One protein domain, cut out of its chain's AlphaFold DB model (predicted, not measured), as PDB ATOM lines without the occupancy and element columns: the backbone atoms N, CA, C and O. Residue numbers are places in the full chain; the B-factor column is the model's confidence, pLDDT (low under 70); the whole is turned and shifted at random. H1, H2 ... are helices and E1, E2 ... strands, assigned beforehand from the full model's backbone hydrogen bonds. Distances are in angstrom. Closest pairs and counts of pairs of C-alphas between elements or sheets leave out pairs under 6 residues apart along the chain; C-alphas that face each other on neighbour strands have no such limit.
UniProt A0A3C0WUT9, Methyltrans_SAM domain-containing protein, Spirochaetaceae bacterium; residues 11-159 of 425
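What this domain is: This is residues 11 to 159 of the 425 residues of the protein "Methyltrans_SAM domain-containing protein" of Spirochaetaceae bacterium (UniProt A0A3C0WUT9). A twisted four-stranded sheet, E1 E2 E3 E4, has two helices, H2 and H3, packed over one face and no helix on the other, while the hairpin of E5 and E6 crosses one end of it, beside Ala 53 and Tyr 71. H1 lies beyond H2, away from the sheet, H4 lies past the E4 side, and a long loop, residues 126 to 140, runs from H4 back to E5. The printed part has 149 residues, with four named helices and six named strands in the order H1 H2 E1 E2 E3 H3 E4 H4 E5 E6; the class is mixed, helices and strands. The larger sheet is mixed and the sheet of E5 and E6 antiparallel. The whole is compact, with a radius of gyration of the C-alphas of 15.6 A and spans of 42 by 41 by 23 A.

Where its parts are: E1 is residues 53 to 58, 14.3 A long, from C-alpha 53 at (293.898, 276.334, 276.683). E2 is residues 66 to 71, 16.3 A, E3 residues 74 to 79, 16.4 A, and E4 residues 107 to 111, 13.4 A. H2, residues 29 to 47, is the longest helix at 26.6 A; H3 is residues 89 to 100, 16.3 A. H1, residues 12 to 21, measures 15.0 A from C-alpha 12 at (290.229, 290.196, 293.404), and H4, residues 118 to 125, 10.8 A. E5 is residues 141 to 146, 16.1 A, and E6 residues 149 to 154, 16.2 A, ending at C-alpha 154 (294.692, 264.040, 273.916).

How they stand to each other: E1, E2 and E3 form a meander, each strand the antiparallel neighbour of the one before, with N 56 and O 68 at 2.8 A and N 69 and O 76 at 2.9 A. E3, H3 and E4 make a strand-helix-strand unit, two parallel neighbour strands with a helix between, and its crossover is right-handed; N 108 and O 75 are 2.8 A apart. H2 and H3 are on the same face, in two layers with the sheet, at heights over the sheet of 7.8 A and 9.2 A. They touch at a steep tilt of 42 degrees, the same way, closest at the C-alphas of Lys 37 and Ser 99, 5.5 A. H1 and H2 are near each other, with 6 pairs of C-alphas within 10 A. The closest C-alphas of E2 and E5 are those of Tyr 71 and Ala 144, 5.5 A. In the hairpin of E5 and E6, N 144 and O 151 are 2.9 A apart. Every O i to N i+4 pair is within hydrogen-bond range in H2, H3 and H4, and 5 of 6 in H1.

The domain as a whole: The C-alphas farthest apart, of Thr 23 and Glu 137, are 46.0 A apart. The printed part has no cut, and the link H4 to E5 is long. Mean pLDDT of the printed part is 82.6; residues 11 to 26, 85, 126 to 127 and 129 to 137 are under 70.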
ATOM      1  N   SER A  11     294.320 288.498 293.010       43.25
ATOM      2  CA  SER A  11     293.568 288.548 294.286       43.25
ATOM      3  C   SER A  11     292.083 288.860 294.193       43.25
ATOM      4  O   SER A  11     291.369 288.447 295.097       43.25
ATOM      5  N   ARG A  12     291.579 289.623 293.214       41.78
ATOM      6  CA  ARG A  12     290.229 290.196 293.404       41.78
ATOM      7  C   ARG A  12     289.083 289.190 293.268       41.78
ATOM      8  O   ARG A  12     288.177 289.246 294.093       41.78
ATOM      9  N   CYS A  13     289.127 288.264 292.308       40.41
ATOM     10  CA  CYS A  13     288.025 287.310 292.122       40.41
ATOM     11  C   CYS A  13     288.039 286.207 293.189       40.41
ATOM     12  O   CYS A  13     287.081 286.058 293.940       40.41
ATOM     13  N   THR A  14     289.175 285.531 293.372       44.91
ATOM     14  CA  THR A  14     289.312 284.444 294.356       44.91
ATOM     15  C   THR A  14     289.054 284.902 295.794       44.91
ATOM     16  O   THR A  14     288.404 284.179 296.545       44.91
ATOM     17  N   ARG A  15     289.462 286.127 296.179       47.34
ATOM     18  CA  ARG A  15     289.134 286.700 297.505       47.34
ATOM     19  C   ARG A  15     287.654 287.041 297.671       47.34
ATOM     20  O   ARG A  15     287.152 286.963 298.787       47.34
ATOM     21  N   ARG A  16     286.959 287.445 296.600       49.44
ATOM     22  CA  ARG A  16     285.520 287.757 296.655       49.44
ATOM     23  C   ARG A  16     284.709 286.505 296.991       49.44
ATOM     24  O   ARG A  16     283.802 286.576 297.812       49.44
ATOM     25  N   TRP A  17     285.083 285.382 296.389       47.69
ATOM     26  CA  TRP A  17     284.390 284.104 296.515       47.69
ATOM     27  C   TRP A  17     284.761 283.342 297.799       47.69
ATOM     28  O   TRP A  17     283.869 282.933 298.533       47.69
ATOM     29  N   THR A  18     286.045 283.288 298.177       48.62
ATOM     30  CA  THR A  18     286.476 282.706 299.475       48.62
ATOM     31  C   THR A  18     285.944 283.468 300.693       48.62
ATOM     32  O   THR A  18     285.754 282.889 301.759       48.62
ATOM     33  N   LYS A  19     285.662 284.774 300.567       49.81
ATOM     34  CA  LYS A  19     284.982 285.532 301.632       49.81
ATOM     35  C   LYS A  19     283.508 285.127 301.779       49.81
ATOM     36  O   LYS A  19     282.992 285.209 302.887       49.81
ATOM     37  N   MET A  20     282.869 284.672 300.697       48.38
ATOM     38  CA  MET A  20     281.480 284.192 300.669       48.38
ATOM     39  C   MET A  20     281.328 282.814 301.338       48.38
ATOM     40  O   MET A  20     280.338 282.572 302.023       48.38
ATOM     41  N   GLU A  21     282.347 281.955 301.236       47.72
ATOM     42  CA  GLU A  21     282.373 280.621 301.866       47.72
ATOM     43  C   GLU A  21     282.316 280.684 303.392       47.72
ATOM     44  O   GLU A  21     281.697 279.841 304.031       47.72
ATOM     45  N   LYS A  22     282.861 281.747 303.993       49.06
ATOM     46  CA  LYS A  22     282.774 281.958 305.446       49.06
ATOM     47  C   LYS A  22     281.362 282.285 305.944       49.06
ATOM     48  O   LYS A  22     281.162 282.328 307.153       49.06
ATOM     49  N   THR A  23     280.413 282.553 305.047       47.62
ATOM     50  CA  THR A  23     279.057 283.015 305.387       47.62
ATOM     51  C   THR A  23     277.938 282.050 304.997       47.62
ATOM     52  O   THR A  23     276.848 282.170 305.545       47.62
ATOM     53  N   THR A  24     278.175 281.081 304.109       46.97
ATOM     54  CA  THR A  24     277.155 280.118 303.652       46.97
ATOM     55  C   THR A  24     277.797 278.762 303.380       46.97
ATOM     56  O   THR A  24     278.713 278.677 302.567       46.97
ATOM     57  N   ASN A  25     277.316 277.715 304.058       53.34
ATOM     58  CA  ASN A  25     277.924 276.377 304.054       53.34
ATOM     59  C   ASN A  25     277.423 275.461 302.913       53.34
ATOM     60  O   ASN A  25     277.831 274.308 302.834       53.34
ATOM     61  N   THR A  26     276.546 275.959 302.037       59.53
ATOM     62  CA  THR A  26     275.971 275.229 300.896       59.53
ATOM     63  C   THR A  26     275.971 276.114 299.652       59.53
ATOM     64  O   THR A  26     275.503 277.255 299.685       59.53
ATOM     65  N   TYR A  27     276.519 275.595 298.549       70.06
ATOM     66  CA  TYR A  27     276.521 276.255 297.243       70.06
ATOM     67  C   TYR A  27     275.563 275.558 296.274       70.06
ATOM     68  O   TYR A  27     275.504 274.338 296.222       70.06
ATOM     69  N   SER A  28     274.856 276.345 295.462       84.31
ATOM     70  CA  SER A  28     273.906 275.875 294.443       84.31
ATOM     71  C   SER A  28     274.507 275.845 293.031       84.31
ATOM     72  O   SER A  28     275.403 276.633 292.707       84.31
ATOM     73  N   LEU A  29     273.928 275.039 292.131       86.88
ATOM     74  CA  LEU A  29     274.269 275.033 290.696       86.88
ATOM     75  C   LEU A  29     274.127 276.416 290.036       86.88
ATOM     76  O   LEU A  29     274.891 276.759 289.134       86.88
ATOM     77  N   ARG A  30     273.200 277.262 290.514       88.94
ATOM     78  CA  ARG A  30     273.063 278.650 290.027       88.94
ATOM     79  C   ARG A  30     274.304 279.483 290.338       88.94
ATOM     80  O   ARG A  30     274.733 280.282 289.506       88.94
ATOM     81  N   GLN A  31     274.880 279.310 291.528       88.19
ATOM     82  CA  GLN A  31     276.119 279.988 291.900       88.19
ATOM     83  C   GLN A  31     277.288 279.458 291.071       88.19
ATOM     84  O   GLN A  31     278.031 280.275 290.529       88.19
ATOM     85  N   LEU A  32     277.402 278.135 290.901       90.06
ATOM     86  CA  LEU A  32     278.408 277.533 290.021       90.06
ATOM     87  C   LEU A  32     278.322 278.104 288.600       90.06
ATOM     88  O   LEU A  32     279.325 278.586 288.080       90.06
ATOM     89  N   SER A  33     277.127 278.147 288.004       93.56
ATOM     90  CA  SER A  33     276.926 278.704 286.659       93.56
ATOM     91  C   SER A  33     277.413 280.150 286.558       93.56
ATOM     92  O   SER A  33     278.095 280.523 285.602       93.56
ATOM     93  N   ARG A  34     277.110 280.974 287.569       93.12
ATOM     94  CA  ARG A  34     277.588 282.357 287.629       93.12
ATOM     95  C   ARG A  34     279.114 282.429 287.697       93.12
ATOM     96  O   ARG A  34     279.705 283.201 286.951       93.12
ATOM     97  N   ILE A  35     279.737 281.617 288.551       91.81
ATOM     98  CA  ILE A  35     281.198 281.554 288.693       91.81
ATOM     99  C   ILE A  35     281.849 281.157 287.366       91.81
ATOM    100  O   ILE A  35     282.776 281.829 286.922       91.81
ATOM    101  N   LEU A  36     281.339 280.115 286.705       95.38
ATOM    102  CA  LEU A  36     281.867 279.635 285.428       95.38
ATOM    103  C   LEU A  36     281.775 280.705 284.333       95.38
ATOM    104  O   LEU A  36     282.755 280.939 283.629       95.38
ATOM    105  N   LYS A  37     280.634 281.399 284.218       95.44
ATOM    106  CA  LYS A  37     280.447 282.500 283.253       95.44
ATOM    107  C   LYS A  37     281.411 283.655 283.517       95.44
ATOM    108  O   LYS A  37     282.067 284.133 282.586       95.44
ATOM    109  N   ASP A  38     281.509 284.078 284.777       94.19
ATOM    110  CA  ASP A  38     282.369 285.185 285.196       94.19
ATOM    111  C   ASP A  38     283.850 284.851 284.939       94.19
ATOM    112  O   ASP A  38     284.546 285.618 284.269       94.19
ATOM    113  N   GLU A  39     284.334 283.694 285.401       93.44
ATOM    114  CA  GLU A  39     285.734 283.285 285.221       93.44
ATOM    115  C   GLU A  39     286.077 283.020 283.753       93.44
ATOM    116  O   GLU A  39     287.114 283.476 283.275       93.44
ATOM    117  N   SER A  40     285.194 282.374 282.989       94.19
ATOM    118  CA  SER A  40     285.413 282.132 281.560       94.19
ATOM    119  C   SER A  40     285.543 283.442 280.770       94.19
ATOM    120  O   SER A  40     286.473 283.613 279.977       94.19
ATOM    121  N   SER A  41     284.672 284.421 281.042       94.25
ATOM    122  CA  SER A  41     284.765 285.768 280.458       94.25
ATOM    123  C   SER A  41     286.086 286.458 280.816       94.25
ATOM    124  O   SER A  41     286.773 287.034 279.965       94.25
ATOM    125  N   LEU A  42     286.486 286.347 282.081       93.56
ATOM    126  CA  LEU A  42     287.734 286.895 282.585       93.56
ATOM    127  C   LEU A  42     288.979 286.248 281.961       93.56
ATOM    128  O   LEU A  42     289.955 286.966 281.720       93.56
ATOM    129  N   GLN A  43     288.954 284.941 281.698       93.69
ATOM    130  CA  GLN A  43     290.049 284.234 281.034       93.69
ATOM    131  C   GLN A  43     290.169 284.633 279.567       93.69
ATOM    132  O   GLN A  43     291.259 285.027 279.147       93.69
ATOM    133  N   ARG A  44     289.055 284.679 278.823       92.94
ATOM    134  CA  ARG A  44     289.048 285.183 277.437       92.94
ATOM    135  C   ARG A  44     289.607 286.602 277.340       92.94
ATOM    136  O   ARG A  44     290.421 286.885 276.467       92.94
ATOM    137  N   LYS A  45     289.235 287.487 278.272       94.31
ATOM    138  CA  LYS A  45     289.786 288.852 278.331       94.31
ATOM    139  C   LYS A  45     291.278 288.875 278.677       94.31
ATOM    140  O   LYS A  45     291.981 289.779 278.241       94.31
ATOM    141  N   HIS A  46     291.752 287.944 279.505       92.50
ATOM    142  CA  HIS A  46     293.149 287.908 279.933       92.50
ATOM    143  C   HIS A  46     294.086 287.415 278.840       92.50
ATOM    144  O   HIS A  46     295.102 288.058 278.592       92.50
ATOM    145  N   PHE A  47     293.762 286.266 278.252       92.69
ATOM    146  CA  PHE A  47     294.647 285.599 277.310       92.69
ATOM    147  C   PHE A  47     294.406 286.023 275.857       92.69
ATOM    148  O   PHE A  47     295.306 285.891 275.030       92.69
ATOM    149  N   GLY A  48     293.227 286.568 275.548       94.00
ATOM    150  CA  GLY A  48     292.860 286.943 274.187       94.00
ATOM    151  C   GLY A  48     292.615 285.730 273.276       94.00
ATOM    152  O   GLY A  48     292.572 284.593 273.743       94.00
ATOM    153  N   PRO A  49     292.442 285.957 271.963       94.75
ATOM    154  CA  PRO A  49     292.055 284.911 271.010       94.75
ATOM    155  C   PRO A  49     293.188 283.937 270.654       94.75
ATOM    156  O   PRO A  49     292.938 282.903 270.049       94.75
ATOM    157  N   SER A  50     294.436 284.255 271.006       96.44
ATOM    158  CA  SER A  50     295.603 283.413 270.716       96.44
ATOM    159  C   SER A  50     295.782 282.245 271.690       96.44
ATOM    160  O   SER A  50     296.732 281.475 271.543       96.44
ATOM    161  N   THR A  51     294.926 282.138 272.705       97.38
ATOM    162  CA  THR A  51     295.003 281.100 273.732       97.38
ATOM    163  C   THR A  51     293.609 280.572 274.025       97.38
ATOM    164  O   THR A  51     292.748 281.300 274.517       97.38
ATOM    165  N   ASP A  52     293.412 279.288 273.770       97.19
ATOM    166  CA  ASP A  52     292.175 278.555 274.045       97.19
ATOM    167  C   ASP A  52     292.429 277.321 274.935       97.19
ATOM    168  O   ASP A  52     291.577 276.449 275.052       97.19
ATOM    169  N   ALA A  53     293.576 277.289 275.626       97.44
ATOM    170  CA  ALA A  53     293.898 276.334 276.683       97.44
ATOM    171  C   ALA A  53     294.082 277.044 278.039       97.44
ATOM    172  O   ALA A  53     295.063 277.769 278.229       97.44
ATOM    173  N   TYR A  54     293.154 276.876 278.989       96.44
ATOM    174  CA  TYR A  54     293.248 277.502 280.320       96.44
ATOM    175  C   TYR A  54     292.288 276.904 281.355       96.44
ATOM    176  O   TYR A  54     291.244 276.352 281.026       96.44
ATOM    177  N   ARG A  55     292.602 277.103 282.641       95.81
ATOM    178  CA  ARG A  55     291.723 276.735 283.757       95.81
ATOM    179  C   ARG A  55     290.638 277.780 283.989       95.81
ATOM    180  O   ARG A  55     290.946 278.948 284.216       95.81
ATOM    181  N   VAL A  56     289.377 277.367 283.984       95.75
ATOM    182  CA  VAL A  56     288.219 278.217 284.312       95.75
ATOM    183  C   VAL A  56     287.857 278.116 285.792       95.75
ATOM    184  O   VAL A  56     287.565 279.131 286.417       95.75
ATOM    185  N   TYR A  57     287.896 276.913 286.365       93.81
ATOM    186  CA  TYR A  57     287.523 276.677 287.761       93.81
ATOM    187  C   TYR A  57     288.530 275.760 288.455       93.81
ATOM    188  O   TYR A  57     289.013 274.801 287.855       93.81
ATOM    189  N   ASP A  58     288.848 276.062 289.715       91.31
ATOM    190  CA  ASP A  58     289.947 275.431 290.447       91.31
ATOM    191  C   ASP A  58     289.600 275.138 291.908       91.31
ATOM    192  O   ASP A  58     290.205 275.705 292.820       91.31
ATOM    193  N   ARG A  59     288.612 274.258 292.128       88.44
ATOM    194  CA  ARG A  59     288.320 273.663 293.447       88.44
ATOM    195  C   ARG A  59     288.214 274.693 294.581       88.44
ATOM    196  O   ARG A  59     288.715 274.485 295.683       88.44
ATOM    197  N   PHE A  60     287.618 275.852 294.301       79.38
ATOM    198  CA  PHE A  60     287.569 276.948 295.272       79.38
ATOM    199  C   PHE A  60     286.641 276.653 296.448       79.38
ATOM    200  O   PHE A  60     286.817 277.256 297.502       79.38
ATOM    201  N   PHE A  61     285.656 275.780 296.248       78.44
ATOM    202  CA  PHE A  61     284.622 275.473 297.225       78.44
ATOM    203  C   PHE A  61     284.596 273.986 297.509       78.44
ATOM    204  O   PHE A  61     284.613 273.184 296.577       78.44
ATOM    205  N   ARG A  62     284.458 273.625 298.786       73.31
ATOM    206  CA  ARG A  62     284.413 272.218 299.206       73.31
ATOM    207  C   ARG A  62     283.288 271.420 298.538       73.31
ATOM    208  O   ARG A  62     283.499 270.266 298.203       73.31
ATOM    209  N   SER A  63     282.119 272.030 298.324       76.62
ATOM    210  CA  SER A  63     281.000 271.379 297.624       76.62
ATOM    211  C   SER A  63     281.309 271.105 296.147       76.62
ATOM    212  O   SER A  63     280.725 270.207 295.560       76.62
ATOM    213  N   PHE A  64     282.229 271.855 295.542       84.25
ATOM    214  CA  PHE A  64     282.607 271.741 294.136       84.25
ATOM    215  C   PHE A  64     284.088 271.373 294.037       84.25
ATOM    216  O   PHE A  64     284.920 272.186 293.609       84.25
ATOM    217  N   ASP A  65     284.417 270.152 294.456       88.12
ATOM    218  CA  ASP A  65     285.792 269.662 294.494       88.12
ATOM    219  C   ASP A  65     286.257 269.084 293.145       88.12
ATOM    220  O   ASP A  65     286.713 267.947 293.018       88.12
ATOM    221  N   PHE A  66     286.130 269.901 292.101       91.25
ATOM    222  CA  PHE A  66     286.577 269.588 290.749       91.25
ATOM    223  C   PHE A  66     287.297 270.774 290.103       91.25
ATOM    224  O   PHE A  66     287.212 271.916 290.559       91.25
ATOM    225  N   THR A  67     288.028 270.515 289.025       94.19
ATOM    226  CA  THR A  67     288.562 271.565 288.145       94.19
ATOM    227  C   THR A  67     287.790 271.590 286.838       94.19
ATOM    228  O   THR A  67     287.278 270.559 286.410       94.19
ATOM    229  N   VAL A  68     287.741 272.752 286.187       96.31
ATOM    230  CA  VAL A  68     287.236 272.886 284.813       96.31
ATOM    231  C   VAL A  68     288.322 273.537 283.973       96.31
ATOM    232  O   VAL A  68     288.636 274.711 284.179       96.31
ATOM    233  N   ASP A  69     288.877 272.772 283.043       96.94
ATOM    234  CA  ASP A  69     289.886 273.217 282.084       96.94
ATOM    235  C   ASP A  69     289.259 273.306 280.690       96.94
ATOM    236  O   ASP A  69     288.484 272.438 280.303       96.94
ATOM    237  N   VAL A  70     289.569 274.353 279.934       97.75
ATOM    238  CA  VAL A  70     289.142 274.519 278.537       97.75
ATOM    239  C   VAL A  70     290.322 274.202 277.629       97.75
ATOM    240  O   VAL A  70     291.438 274.630 277.928       97.75
ATOM    241  N   TYR A  71     290.058 273.469 276.547       97.94
ATOM    242  CA  TYR A  71     290.988 273.190 275.451       97.94
ATOM    243  C   TYR A  71     290.237 273.347 274.128       97.94
ATOM    244  O   TYR A  71     289.374 272.527 273.819       97.94
ATOM    245  N   ALA A  72     290.557 274.385 273.355       97.12
ATOM    246  CA  ALA A  72     289.817 274.751 272.149       97.12
ATOM    247  C   ALA A  72     288.304 274.883 272.426       97.12
ATOM    248  O   ALA A  72     287.886 275.751 273.194       97.12
ATOM    249  N   ASP A  73     287.489 274.034 271.806       96.62
ATOM    250  CA  ASP A  73     286.035 273.957 271.938       96.62
ATOM    251  C   ASP A  73     285.561 272.852 272.902       96.62
ATOM    252  O   ASP A  73     284.368 272.546 272.946       96.62
ATOM    253  N   TYR A  74     286.471 272.284 273.699       98.25
ATOM    254  CA  TYR A  74     286.192 271.273 274.716       98.25
ATOM    255  C   TYR A  74     286.371 271.821 276.132       98.25
ATOM    256  O   TYR A  74     287.218 272.679 276.401       98.25
ATOM    257  N   ALA A  75     285.601 271.263 277.065       97.75
ATOM    258  CA  ALA A  75     285.809 271.439 278.498       97.75
ATOM    259  C   ALA A  75     286.133 270.093 279.138       97.75
ATOM    260  O   ALA A  75     285.487 269.094 278.852       97.75
ATOM    261  N   MET A  76     287.104 270.072 280.041       95.81
ATOM    262  CA  MET A  76     287.461 268.909 280.837       95.81
ATOM    263  C   MET A  76     287.153 269.190 282.306       95.81
ATOM    264  O   MET A  76     287.745 270.083 282.917       95.81
ATOM    265  N   VAL A  77     286.228 268.417 282.866       94.56
ATOM    266  CA  VAL A  77     285.846 268.443 284.277       94.56
ATOM    267  C   VAL A  77     286.571 267.310 284.990       94.56
ATOM    268  O   VAL A  77     286.401 266.147 284.635       94.56
ATOM    269  N   VAL A  78     287.397 267.638 285.983       91.88
ATOM    270  CA  VAL A  78     288.174 266.641 286.736       91.88
ATOM    271  C   VAL A  78     287.748 266.645 288.195       91.88
ATOM    272  O   VAL A  78     288.047 267.599 288.912       91.88
ATOM    273  N   PHE A  79     287.083 265.578 288.632       90.44
ATOM    274  CA  PHE A  79     286.623 265.390 290.008       90.44
ATOM    275  C   PHE A  79     287.727 264.851 290.914       90.44
ATOM    276  O   PHE A  79     288.495 263.977 290.516       90.44
ATOM    277  N   TYR A  80     287.799 265.357 292.142       87.00
ATOM    278  CA  TYR A  80     288.732 264.883 293.171       87.00
ATOM    279  C   TYR A  80     288.028 264.274 294.385       87.00
ATOM    280  O   TYR A  80     288.661 263.533 295.133       87.00
ATOM    281  N   SER A  81     286.733 264.544 294.527       85.44
ATOM    282  CA  SER A  81     285.791 263.835 295.385       85.44
ATOM    283  C   SER A  81     284.464 263.674 294.630       85.44
ATOM    284  O   SER A  81     284.266 264.347 293.607       85.44
ATOM    285  N   PRO A  82     283.538 262.839 295.125       81.50
ATOM    286  CA  PRO A  82     282.170 262.798 294.629       81.50
ATOM    287  C   PRO A  82     281.487 264.159 294.743       81.50
ATOM    288  O   PRO A  82     281.916 265.026 295.520       81.50
ATOM    289  N   CYS A  83     280.421 264.344 293.963       76.81
ATOM    290  CA  CYS A  83     279.560 265.510 294.109       76.81
ATOM    291  C   CYS A  83     278.952 265.548 295.515       76.81
ATOM    292  O   CYS A  83     278.743 264.519 296.158       76.81
ATOM    293  N   ALA A  84     278.659 266.755 296.003       74.31
ATOM    294  CA  ALA A  84     277.811 266.879 297.181       74.31
ATOM    295  C   ALA A  84     276.429 266.273 296.877       74.31
ATOM    296  O   ALA A  84     275.982 266.318 295.735       74.31
ATOM    297  N   SER A  85     275.730 265.786 297.905       69.12
ATOM    298  CA  SER A  85     274.421 265.115 297.796       69.12
ATOM    299  C   SER A  85     273.336 265.890 297.037       69.12
ATOM    300  O   SER A  85     272.313 265.321 296.675       69.12
ATOM    301  N   ASP A  86     273.534 267.191 296.833       75.62
ATOM    302  CA  ASP A  86     272.531 268.112 296.309       75.62
ATOM    303  C   ASP A  86     272.555 268.239 294.768       75.62
ATOM    304  O   ASP A  86     271.743 268.985 294.220       75.62
ATOM    305  N   PHE A  87     273.492 267.586 294.065       81.81
ATOM    306  CA  PHE A  87     273.577 267.584 292.593       81.81
ATOM    307  C   PHE A  87     274.375 266.386 292.057       81.81
ATOM    308  O   PHE A  87     275.315 265.928 292.704       81.81
ATOM    309  N   SER A  88     274.037 265.921 290.849       86.00
ATOM    310  CA  SER A  88     274.750 264.821 290.180       86.00
ATOM    311  C   SER A  88     275.925 265.306 289.315       86.00
ATOM    312  O   SER A  88     276.142 266.506 289.112       86.00
ATOM    313  N   VAL A  89     276.700 264.370 288.758       86.81
ATOM    314  CA  VAL A  89     277.747 264.699 287.777       86.81
ATOM    315  C   VAL A  89     277.142 265.262 286.485       86.81
ATOM    316  O   VAL A  89     277.685 266.220 285.927       86.81
ATOM    317  N   GLU A  90     275.991 264.756 286.041       89.06
ATOM    318  CA  GLU A  90     275.245 265.271 284.884       89.06
ATOM    319  C   GLU A  90     274.799 266.718 285.084       89.06
ATOM    320  O   GLU A  90     274.859 267.513 284.140       89.06
ATOM    321  N   ASP A  91     274.395 267.083 286.302       92.06
ATOM    322  CA  ASP A  91     274.059 268.465 286.641       92.06
ATOM    323  C   ASP A  91     275.274 269.385 286.476       92.06
ATOM    324  O   ASP A  91     275.169 270.483 285.914       92.06
ATOM    325  N   VAL A  92     276.451 268.934 286.927       92.31
ATOM    326  CA  VAL A  92     277.712 269.671 286.762       92.31
ATOM    327  C   VAL A  92     278.077 269.784 285.283       92.31
ATOM    328  O   VAL A  92     278.371 270.887 284.822       92.31
ATOM    329  N   VAL A  93     278.012 268.690 284.522       92.75
ATOM    330  CA  VAL A  93     278.293 268.662 283.075       92.75
ATOM    331  C   VAL A  93     277.363 269.608 282.316       92.75
ATOM    332  O   VAL A  93     277.829 270.447 281.539       92.75
ATOM    333  N   SER A  94     276.063 269.544 282.597       95.19
ATOM    334  CA  SER A  94     275.047 270.410 281.992       95.19
ATOM    335  C   SER A  94     275.281 271.879 282.334       95.19
ATOM    336  O   SER A  94     275.204 272.757 281.465       95.19
ATOM    337  N   CYS A  95     275.626 272.157 283.595       95.75
ATOM    338  CA  CYS A  95     275.973 273.492 284.064       95.75
ATOM    339  C   CYS A  95     277.232 274.027 283.366       95.75
ATOM    340  O   CYS A  95     277.233 275.183 282.929       95.75
ATOM    341  N   VAL A  96     278.273 273.202 283.210       96.88
ATOM    342  CA  VAL A  96     279.518 273.550 282.510       96.88
ATOM    343  C   VAL A  96     279.249 273.834 281.035       96.88
ATOM    344  O   VAL A  96     279.556 274.940 280.585       96.88
ATOM    345  N   GLY A  97     278.618 272.910 280.308       97.38
ATOM    346  CA  GLY A  97     278.320 273.083 278.883       97.38
ATOM    347  C   GLY A  97     277.498 274.345 278.616       97.38
ATOM    348  O   GLY A  97     277.901 275.210 277.837       97.38
ATOM    349  N   THR A  98     276.412 274.538 279.371       97.31
ATOM    350  CA  THR A  98     275.550 275.727 279.243       97.31
ATOM    351  C   THR A  98     276.283 277.021 279.605       97.31
ATOM    352  O   THR A  98     276.119 278.044 278.944       97.31
ATOM    353  N   SER A  99     277.089 277.016 280.670       97.69
ATOM    354  CA  SER A  99     277.760 278.230 281.154       97.69
ATOM    355  C   SER A  99     278.928 278.654 280.271       97.69
ATOM    356  O   SER A  99     279.208 279.851 280.163       97.69
ATOM    357  N   LEU A 100     279.606 277.689 279.649       97.25
ATOM    358  CA  LEU A 100     280.753 277.924 278.776       97.25
ATOM    359  C   LEU A 100     280.380 277.995 277.291       97.25
ATOM    360  O   LEU A 100     281.223 278.404 276.500       97.25
ATOM    361  N   HIS A 101     279.123 277.704 276.935       96.62
ATOM    362  CA  HIS A 101     278.643 277.569 275.553       96.62
ATOM    363  C   HIS A 101     279.394 276.468 274.789       96.62
ATOM    364  O   HIS A 101     279.760 276.636 273.629       96.62
ATOM    365  N   ILE A 102     279.636 275.350 275.474       97.62
ATOM    366  CA  ILE A 102     280.302 274.162 274.940       97.62
ATOM    367  C   ILE A 102     279.242 273.061 274.795       97.62
ATOM    368  O   ILE A 102     278.500 272.823 275.757       97.62
ATOM    369  N   PRO A 103     279.124 272.402 273.625       97.44
ATOM    370  CA  PRO A 103     278.210 271.277 273.450       97.44
ATOM    371  C   PRO A 103     278.437 270.205 274.518       97.44
ATOM    372  O   PRO A 103     279.578 269.925 274.873       97.44
ATOM    373  N   LEU A 104     277.375 269.561 275.012       93.31
ATOM    374  CA  LEU A 104     277.515 268.535 276.058       93.31
ATOM    375  C   LEU A 104     278.415 267.369 275.619       93.31
ATOM    376  O   LEU A 104     279.178 266.854 276.426       93.31
ATOM    377  N   SER A 105     278.404 267.022 274.329       93.31
ATOM    378  CA  SER A 105     279.307 266.028 273.731       93.31
ATOM    379  C   SER A 105     280.791 266.419 273.775       93.31
ATOM    380  O   SER A 105     281.650 265.571 273.549       93.31
ATOM    381  N   HIS A 106     281.105 267.690 274.034       96.69
ATOM    382  CA  HIS A 106     282.462 268.230 274.156       96.69
ATOM    383  C   HIS A 106     282.859 268.482 275.623       96.69
ATOM    384  O   HIS A 106     283.934 269.024 275.897       96.69
ATOM    385  N   VAL A 107     282.011 268.097 276.585       96.12
ATOM    386  CA  VAL A 107     282.343 268.131 278.011       96.12
ATOM    387  C   VAL A 107     282.862 266.756 278.426       96.12
ATOM    388  O   VAL A 107     282.113 265.794 278.547       96.12
ATOM    389  N   ILE A 108     284.169 266.673 278.645       93.50
ATOM    390  CA  ILE A 108     284.873 265.461 279.055       93.50
ATOM    391  C   ILE A 108     284.915 265.395 280.578       93.50
ATOM    392  O   ILE A 108     285.338 266.347 281.232       93.50
ATOM    393  N   VAL A 109     284.524 264.259 281.147       90.94
ATOM    394  CA  VAL A 109     284.587 264.012 282.591       90.94
ATOM    395  C   VAL A 109     285.741 263.070 282.904       90.94
ATOM    396  O   VAL A 109     285.933 262.053 282.242       90.94
ATOM    397  N   ARG A 110     286.520 263.414 283.928       88.19
ATOM    398  CA  ARG A 110     287.573 262.577 284.507       88.19
ATOM    399  C   ARG A 110     287.488 262.607 286.028       88.19
ATOM    400  O   ARG A 110     286.938 263.542 286.610       88.19
ATOM    401  N   SER A 111     288.106 261.630 286.681       86.25
ATOM    402  CA  SER A 111     288.246 261.611 288.137       86.25
ATOM    403  C   SER A 111     289.690 261.325 288.557       86.25
ATOM    404  O   SER A 111     290.434 260.647 287.859       86.25
ATOM    405  N   ARG A 112     290.092 261.886 289.700       83.81
ATOM    406  CA  ARG A 112     291.351 261.633 290.429       83.81
ATOM    407  C   ARG A 112     291.082 260.974 291.780       83.81
ATOM    408  O   ARG A 112     291.898 261.067 292.697       83.81
ATOM    409  N   ILE A 113     289.904 260.376 291.916       82.38
ATOM    410  CA  ILE A 113     289.467 259.689 293.121       82.38
ATOM    411  C   ILE A 113     290.229 258.368 293.192       82.38
ATOM    412  O   ILE A 113     290.423 257.677 292.189       82.38
ATOM    413  N   LYS A 114     290.736 258.043 294.381       78.25
ATOM    414  CA  LYS A 114     291.531 256.834 294.582       78.25
ATOM    415  C   LYS A 114     290.648 255.605 294.361       78.25
ATOM    416  O   LYS A 114     289.701 255.406 295.116       78.25
ATOM    417  N   GLN A 115     291.012 254.757 293.400       74.94
ATOM    418  CA  GLN A 115     290.298 253.504 293.146       74.94
ATOM    419  C   GLN A 115     290.172 252.644 294.416       74.94
ATOM    420  O   GLN A 115     291.137 252.499 295.176       74.94
ATOM    421  N   GLY A 116     288.983 252.080 294.630       73.25
ATOM    422  CA  GLY A 116     288.623 251.254 295.785       73.25
ATOM    423  C   GLY A 116     288.411 252.027 297.090       73.25
ATOM    424  O   GLY A 116     288.441 251.421 298.155       73.25
ATOM    425  N   SER A 117     288.274 253.357 297.040       77.62
ATOM    426  CA  SER A 117     287.833 254.154 298.195       77.62
ATOM    427  C   SER A 117     286.304 254.236 298.269       77.62
ATOM    428  O   SER A 117     285.632 254.041 297.263       77.62
ATOM    429  N   GLU A 118     285.749 254.572 299.437       79.12
ATOM    430  CA  GLU A 118     284.300 254.821 299.594       79.12
ATOM    431  C   GLU A 118     283.802 255.892 298.604       79.12
ATOM    432  O   GLU A 118     282.761 255.742 297.970       79.12
ATOM    433  N   ASP A 119     284.610 256.934 298.395       77.94
ATOM    434  CA  ASP A 119     284.365 257.984 297.404       77.94
ATOM    435  C   ASP A 119     284.304 257.436 295.965       77.94
ATOM    436  O   ASP A 119     283.515 257.888 295.141       77.94
ATOM    437  N   ASP A 120     285.136 256.450 295.639       77.69
ATOM    438  CA  ASP A 120     285.174 255.812 294.321       77.69
ATOM    439  C   ASP A 120     283.932 254.941 294.077       77.69
ATOM    440  O   ASP A 120     283.407 254.918 292.966       77.69
ATOM    441  N   GLU A 121     283.421 254.271 295.114       74.38
ATOM    442  CA  GLU A 121     282.156 253.524 295.056       74.38
ATOM    443  C   GLU A 121     280.953 254.454 294.858       74.38
ATOM    444  O   GLU A 121     280.135 254.202 293.971       74.38
ATOM    445  N   ALA A 122     280.891 255.563 295.604       74.00
ATOM    446  CA  ALA A 122     279.845 256.576 295.450       74.00
ATOM    447  C   ALA A 122     279.852 257.208 294.044       74.00
ATOM    448  O   ALA A 122     278.807 257.385 293.420       74.00
ATOM    449  N   PHE A 123     281.037 257.490 293.496       78.50
ATOM    450  CA  PHE A 123     281.160 258.042 292.147       78.50
ATOM    451  C   PHE A 123     280.722 257.042 291.060       78.50
ATOM    452  O   PHE A 123     280.100 257.439 290.077       78.50
ATOM    453  N   ARG A 124     280.989 255.736 291.243       74.50
ATOM    454  CA  ARG A 124     280.477 254.680 290.344       74.50
ATOM    455  C   ARG A 124     278.963 254.530 290.418       74.50
ATOM    456  O   ARG A 124     278.349 254.246 289.391       74.50
ATOM    457  N   SER A 125     278.367 254.659 291.608       72.19
ATOM    458  CA  SER A 125     276.914 254.512 291.762       72.19
ATOM    459  C   SER A 125     276.121 255.581 291.010       72.19
ATOM    460  O   SER A 125     275.003 255.300 290.588       72.19
ATOM    461  N   ASP A 126     276.737 256.734 290.733       66.44
ATOM    462  CA  ASP A 126     276.194 257.782 289.857       66.44
ATOM    463  C   ASP A 126     276.337 257.449 288.355       66.44
ATOM    464  O   ASP A 126     276.115 258.295 287.494       66.44
ATOM    465  N   GLY A 127     276.740 256.224 288.000       62.59
ATOM    466  CA  GLY A 127     276.909 255.790 286.611       62.59
ATOM    467  C   GLY A 127     278.175 256.320 285.933       62.59
ATOM    468  O   GLY A 127     278.352 256.117 284.730       62.59
ATOM    469  N   MET A 128     279.072 256.977 286.677       70.50
ATOM    470  CA  MET A 128     280.305 257.529 286.122       70.50
ATOM    471  C   MET A 128     281.458 256.521 286.138       70.50
ATOM    472  O   MET A 128     281.664 255.809 287.128       70.50
ATOM    473  N   PRO A 129     282.284 256.486 285.075       60.88
ATOM    474  CA  PRO A 129     283.519 255.730 285.100       60.88
ATOM    475  C   PRO A 129     284.449 256.328 286.159       60.88
ATOM    476  O   PRO A 129     284.758 257.520 286.202       60.88
ATOM    477  N   SER A 130     284.874 255.455 287.047       53.28
ATOM    478  CA  SER A 130     285.649 255.772 288.236       53.28
ATOM    479  C   SER A 130     287.137 255.497 288.044       53.28
ATOM    480  O   SER A 130     287.516 254.478 287.450       53.28
ATOM    481  N   GLY A 131     287.966 256.333 288.649       51.53
ATOM    482  CA  GLY A 131     289.412 256.241 288.567       51.53
ATOM    483  C   GLY A 131     289.978 256.821 287.275       51.53
ATOM    484  O   GLY A 131     289.265 257.161 286.332       51.53
ATOM    485  N   ASP A 132     291.305 256.915 287.254       53.75
ATOM    486  CA  ASP A 132     292.103 257.237 286.077       53.75
ATOM    487  C   ASP A 132     292.017 256.067 285.079       53.75
ATOM    488  O   ASP A 132     292.999 255.342 284.901       53.75
ATOM    489  N   SER A 133     290.841 255.800 284.496       45.41
ATOM    490  CA  SER A 133     290.664 254.746 283.498       45.41
ATOM    491  C   SER A 133     291.491 255.111 282.271       45.41
ATOM    492  O   SER A 133     291.064 255.809 281.363       45.41
ATOM    493  N   ASN A 134     292.736 254.666 282.328       47.91
ATOM    494  CA  ASN A 134     293.684 254.535 281.251       47.91
ATOM    495  C   ASN A 134     293.307 253.230 280.538       47.91
ATOM    496  O   ASN A 134     294.105 252.296 280.488       47.91
ATOM    497  N   ASP A 135     292.064 253.139 280.054       46.59
ATOM    498  CA  ASP A 135     291.651 252.083 279.131       46.59
ATOM    499  C   ASP A 135     292.574 252.091 277.904       46.59
ATOM    500  O   ASP A 135     292.785 251.055 277.287       46.59
ATOM    501  N   GLY A 136     293.232 253.227 277.613       52.94
ATOM    502  CA  GLY A 136     294.402 253.327 276.734       52.94
ATOM    503  C   GLY A 136     294.082 253.141 275.249       52.94
ATOM    504  O   GLY A 136     294.916 253.463 274.395       52.94
ATOM    505  N   GLU A 137     292.872 252.669 274.955       62.41
ATOM    506  CA  GLU A 137     292.315 252.446 273.628       62.41
ATOM    507  C   GLU A 137     291.618 253.700 273.087       62.41
ATOM    508  O   GLU A 137     291.831 254.069 271.930       62.41
ATOM    509  N   SER A 138     290.866 254.413 273.928       77.94
ATOM    510  CA  SER A 138     290.123 255.615 273.537       77.94
ATOM    511  C   SER A 138     291.048 256.831 273.385       77.94
ATOM    512  O   SER A 138     291.812 257.174 274.286       77.94
ATOM    513  N   THR A 139     290.983 257.520 272.244       86.69
ATOM    514  CA  THR A 139     291.779 258.728 271.956       86.69
ATOM    515  C   THR A 139     290.873 259.853 271.474       86.69
ATOM    516  O   THR A 139     289.988 259.634 270.649       86.69
ATOM    517  N   LEU A 140     291.104 261.064 271.980       92.00
ATOM    518  CA  LEU A 140     290.459 262.282 271.488       92.00
ATOM    519  C   LEU A 140     291.533 263.341 271.302       92.00
ATOM    520  O   LEU A 140     291.826 264.118 272.212       92.00
ATOM    521  N   LYS A 141     292.155 263.319 270.122       94.88
ATOM    522  CA  LYS A 141     293.192 264.277 269.751       94.88
ATOM    523  C   LYS A 141     292.570 265.547 269.196       94.88
ATOM    524  O   LYS A 141     291.855 265.494 268.199       94.88
ATOM    525  N   ILE A 142     292.911 266.675 269.799       97.00
ATOM    526  CA  ILE A 142     292.515 268.004 269.332       97.00
ATOM    527  C   ILE A 142     293.725 268.938 269.326       97.00
ATOM    528  O   ILE A 142     294.765 268.644 269.923       97.00
ATOM    529  N   GLN A 143     293.586 270.078 268.658       98.06
ATOM    530  CA  GLN A 143     294.582 271.141 268.684       98.06
ATOM    531  C   GLN A 143     294.108 272.273 269.584       98.06
ATOM    532  O   GLN A 143     293.080 272.885 269.319       98.06
ATOM    533  N   ALA A 144     294.888 272.563 270.620       98.00
ATOM    534  CA  ALA A 144     294.689 273.721 271.477       98.00
ATOM    535  C   ALA A 144     295.829 274.725 271.271       98.00
ATOM    536  O   ALA A 144     296.932 274.365 270.858       98.00
ATOM    537  N   ARG A 145     295.581 275.996 271.562       98.25
ATOM    538  CA  ARG A 145     296.522 277.098 271.398       98.25
ATOM    539  C   ARG A 145     296.878 277.715 272.734       98.25
ATOM    540  O   ARG A 145     296.023 277.986 273.578       98.25
ATOM    541  N   GLU A 146     298.155 278.035 272.874       98.06
ATOM    542  CA  GLU A 146     298.674 278.862 273.949       98.06
ATOM    543  C   GLU A 146     299.615 279.930 273.383       98.06
ATOM    544  O   GLU A 146     300.686 279.626 272.864       98.06
ATOM    545  N   ASN A 147     299.235 281.204 273.506       97.19
ATOM    546  CA  ASN A 147     299.989 282.356 272.997       97.19
ATOM    547  C   ASN A 147     300.367 282.228 271.507       97.19
ATOM    548  O   ASN A 147     301.472 282.594 271.102       97.19
ATOM    549  N   GLY A 148     299.444 281.690 270.705       97.38
ATOM    550  CA  GLY A 148     299.608 281.457 269.271       97.38
ATOM    551  C   GLY A 148     300.359 280.174 268.913       97.38
ATOM    552  O   GLY A 148     300.464 279.873 267.732       97.38
ATOM    553  N   ILE A 149     300.854 279.417 269.898       98.44
ATOM    554  CA  ILE A 149     301.523 278.127 269.684       98.44
ATOM    555  C   ILE A 149     300.491 277.009 269.786       98.44
ATOM    556  O   ILE A 149     299.744 276.939 270.762       98.44
ATOM    557  N   ILE A 150     300.468 276.135 268.787       98.56
ATOM    558  CA  ILE A 150     299.573 274.984 268.684       98.56
ATOM    559  C   ILE A 150     300.162 273.794 269.451       98.56
ATOM    560  O   ILE A 150     301.345 273.475 269.324       98.56
ATOM    561  N   PHE A 151     299.315 273.120 270.219       98.38
ATOM    562  CA  PHE A 151     299.598 271.890 270.941       98.38
ATOM    563  C   PHE A 151     298.597 270.819 270.522       98.38
ATOM    564  O   PHE A 151     297.388 271.022 270.639       98.38
ATOM    565  N   ASN A 152     299.097 269.664 270.091       97.50
ATOM    566  CA  ASN A 152     298.277 268.470 269.952       97.50
ATOM    567  C   ASN A 152     298.072 267.882 271.353       97.50
ATOM    568  O   ASN A 152     299.033 267.458 272.005       97.50
ATOM    569  N   VAL A 153     296.826 267.884 271.819       96.12
ATOM    570  CA  VAL A 153     296.436 267.350 273.127       96.12
ATOM    571  C   VAL A 153     295.523 266.148 272.946       96.12
ATOM    572  O   VAL A 153     294.772 266.084 271.977       96.12
ATOM    573  N   ASP A 154     295.590 265.193 273.869       94.31
ATOM    574  CA  ASP A 154     294.692 264.040 273.916       94.31
ATOM    575  C   ASP A 154     293.880 264.073 275.209       94.31
ATOM    576  O   ASP A 154     294.429 263.946 276.305       94.31
ATOM    577  N   LEU A 155     292.569 264.272 275.082       92.06
ATOM    578  CA  LEU A 155     291.680 264.453 276.228       92.06
ATOM    579  C   LEU A 155     291.200 263.137 276.850       92.06
ATOM    580  O   LEU A 155     290.552 263.174 277.897       92.06
ATOM    581  N   LEU A 156     291.514 261.977 276.260       87.31
ATOM    582  CA  LEU A 156     291.044 260.669 276.741       87.31
ATOM    583  C   LEU A 156     292.193 259.710 277.064       87.31
ATOM    584  O   LEU A 156     292.222 259.157 278.156       87.31
ATOM    585  N   LYS A 157     293.192 259.593 276.187       83.25
ATOM    586  CA  LYS A 157     294.118 258.450 276.195       83.25
ATOM    587  C   LYS A 157     295.037 258.336 277.406       83.25
ATOM    588  O   LYS A 157     295.433 257.232 277.764       83.25
ATOM    589  N   LYS A 158     295.498 259.465 277.943       78.94
ATOM    590  CA  LYS A 158     296.529 259.512 278.989       78.94
ATOM    591  C   LYS A 158     296.031 260.220 280.232       78.94
ATOM    592  O   LYS A 158     295.111 261.035 280.192       78.94
ATOM    593  N   LEU A 159     296.748 259.969 281.325       77.75
ATOM    594  CA  LEU A 159     296.606 260.671 282.593       77.75
ATOM    595  C   LEU A 159     296.677 262.198 282.431       77.75
ATOM    596  O   LEU A 159     295.891 262.931 283.026       77.75
TER     597      LEU A 159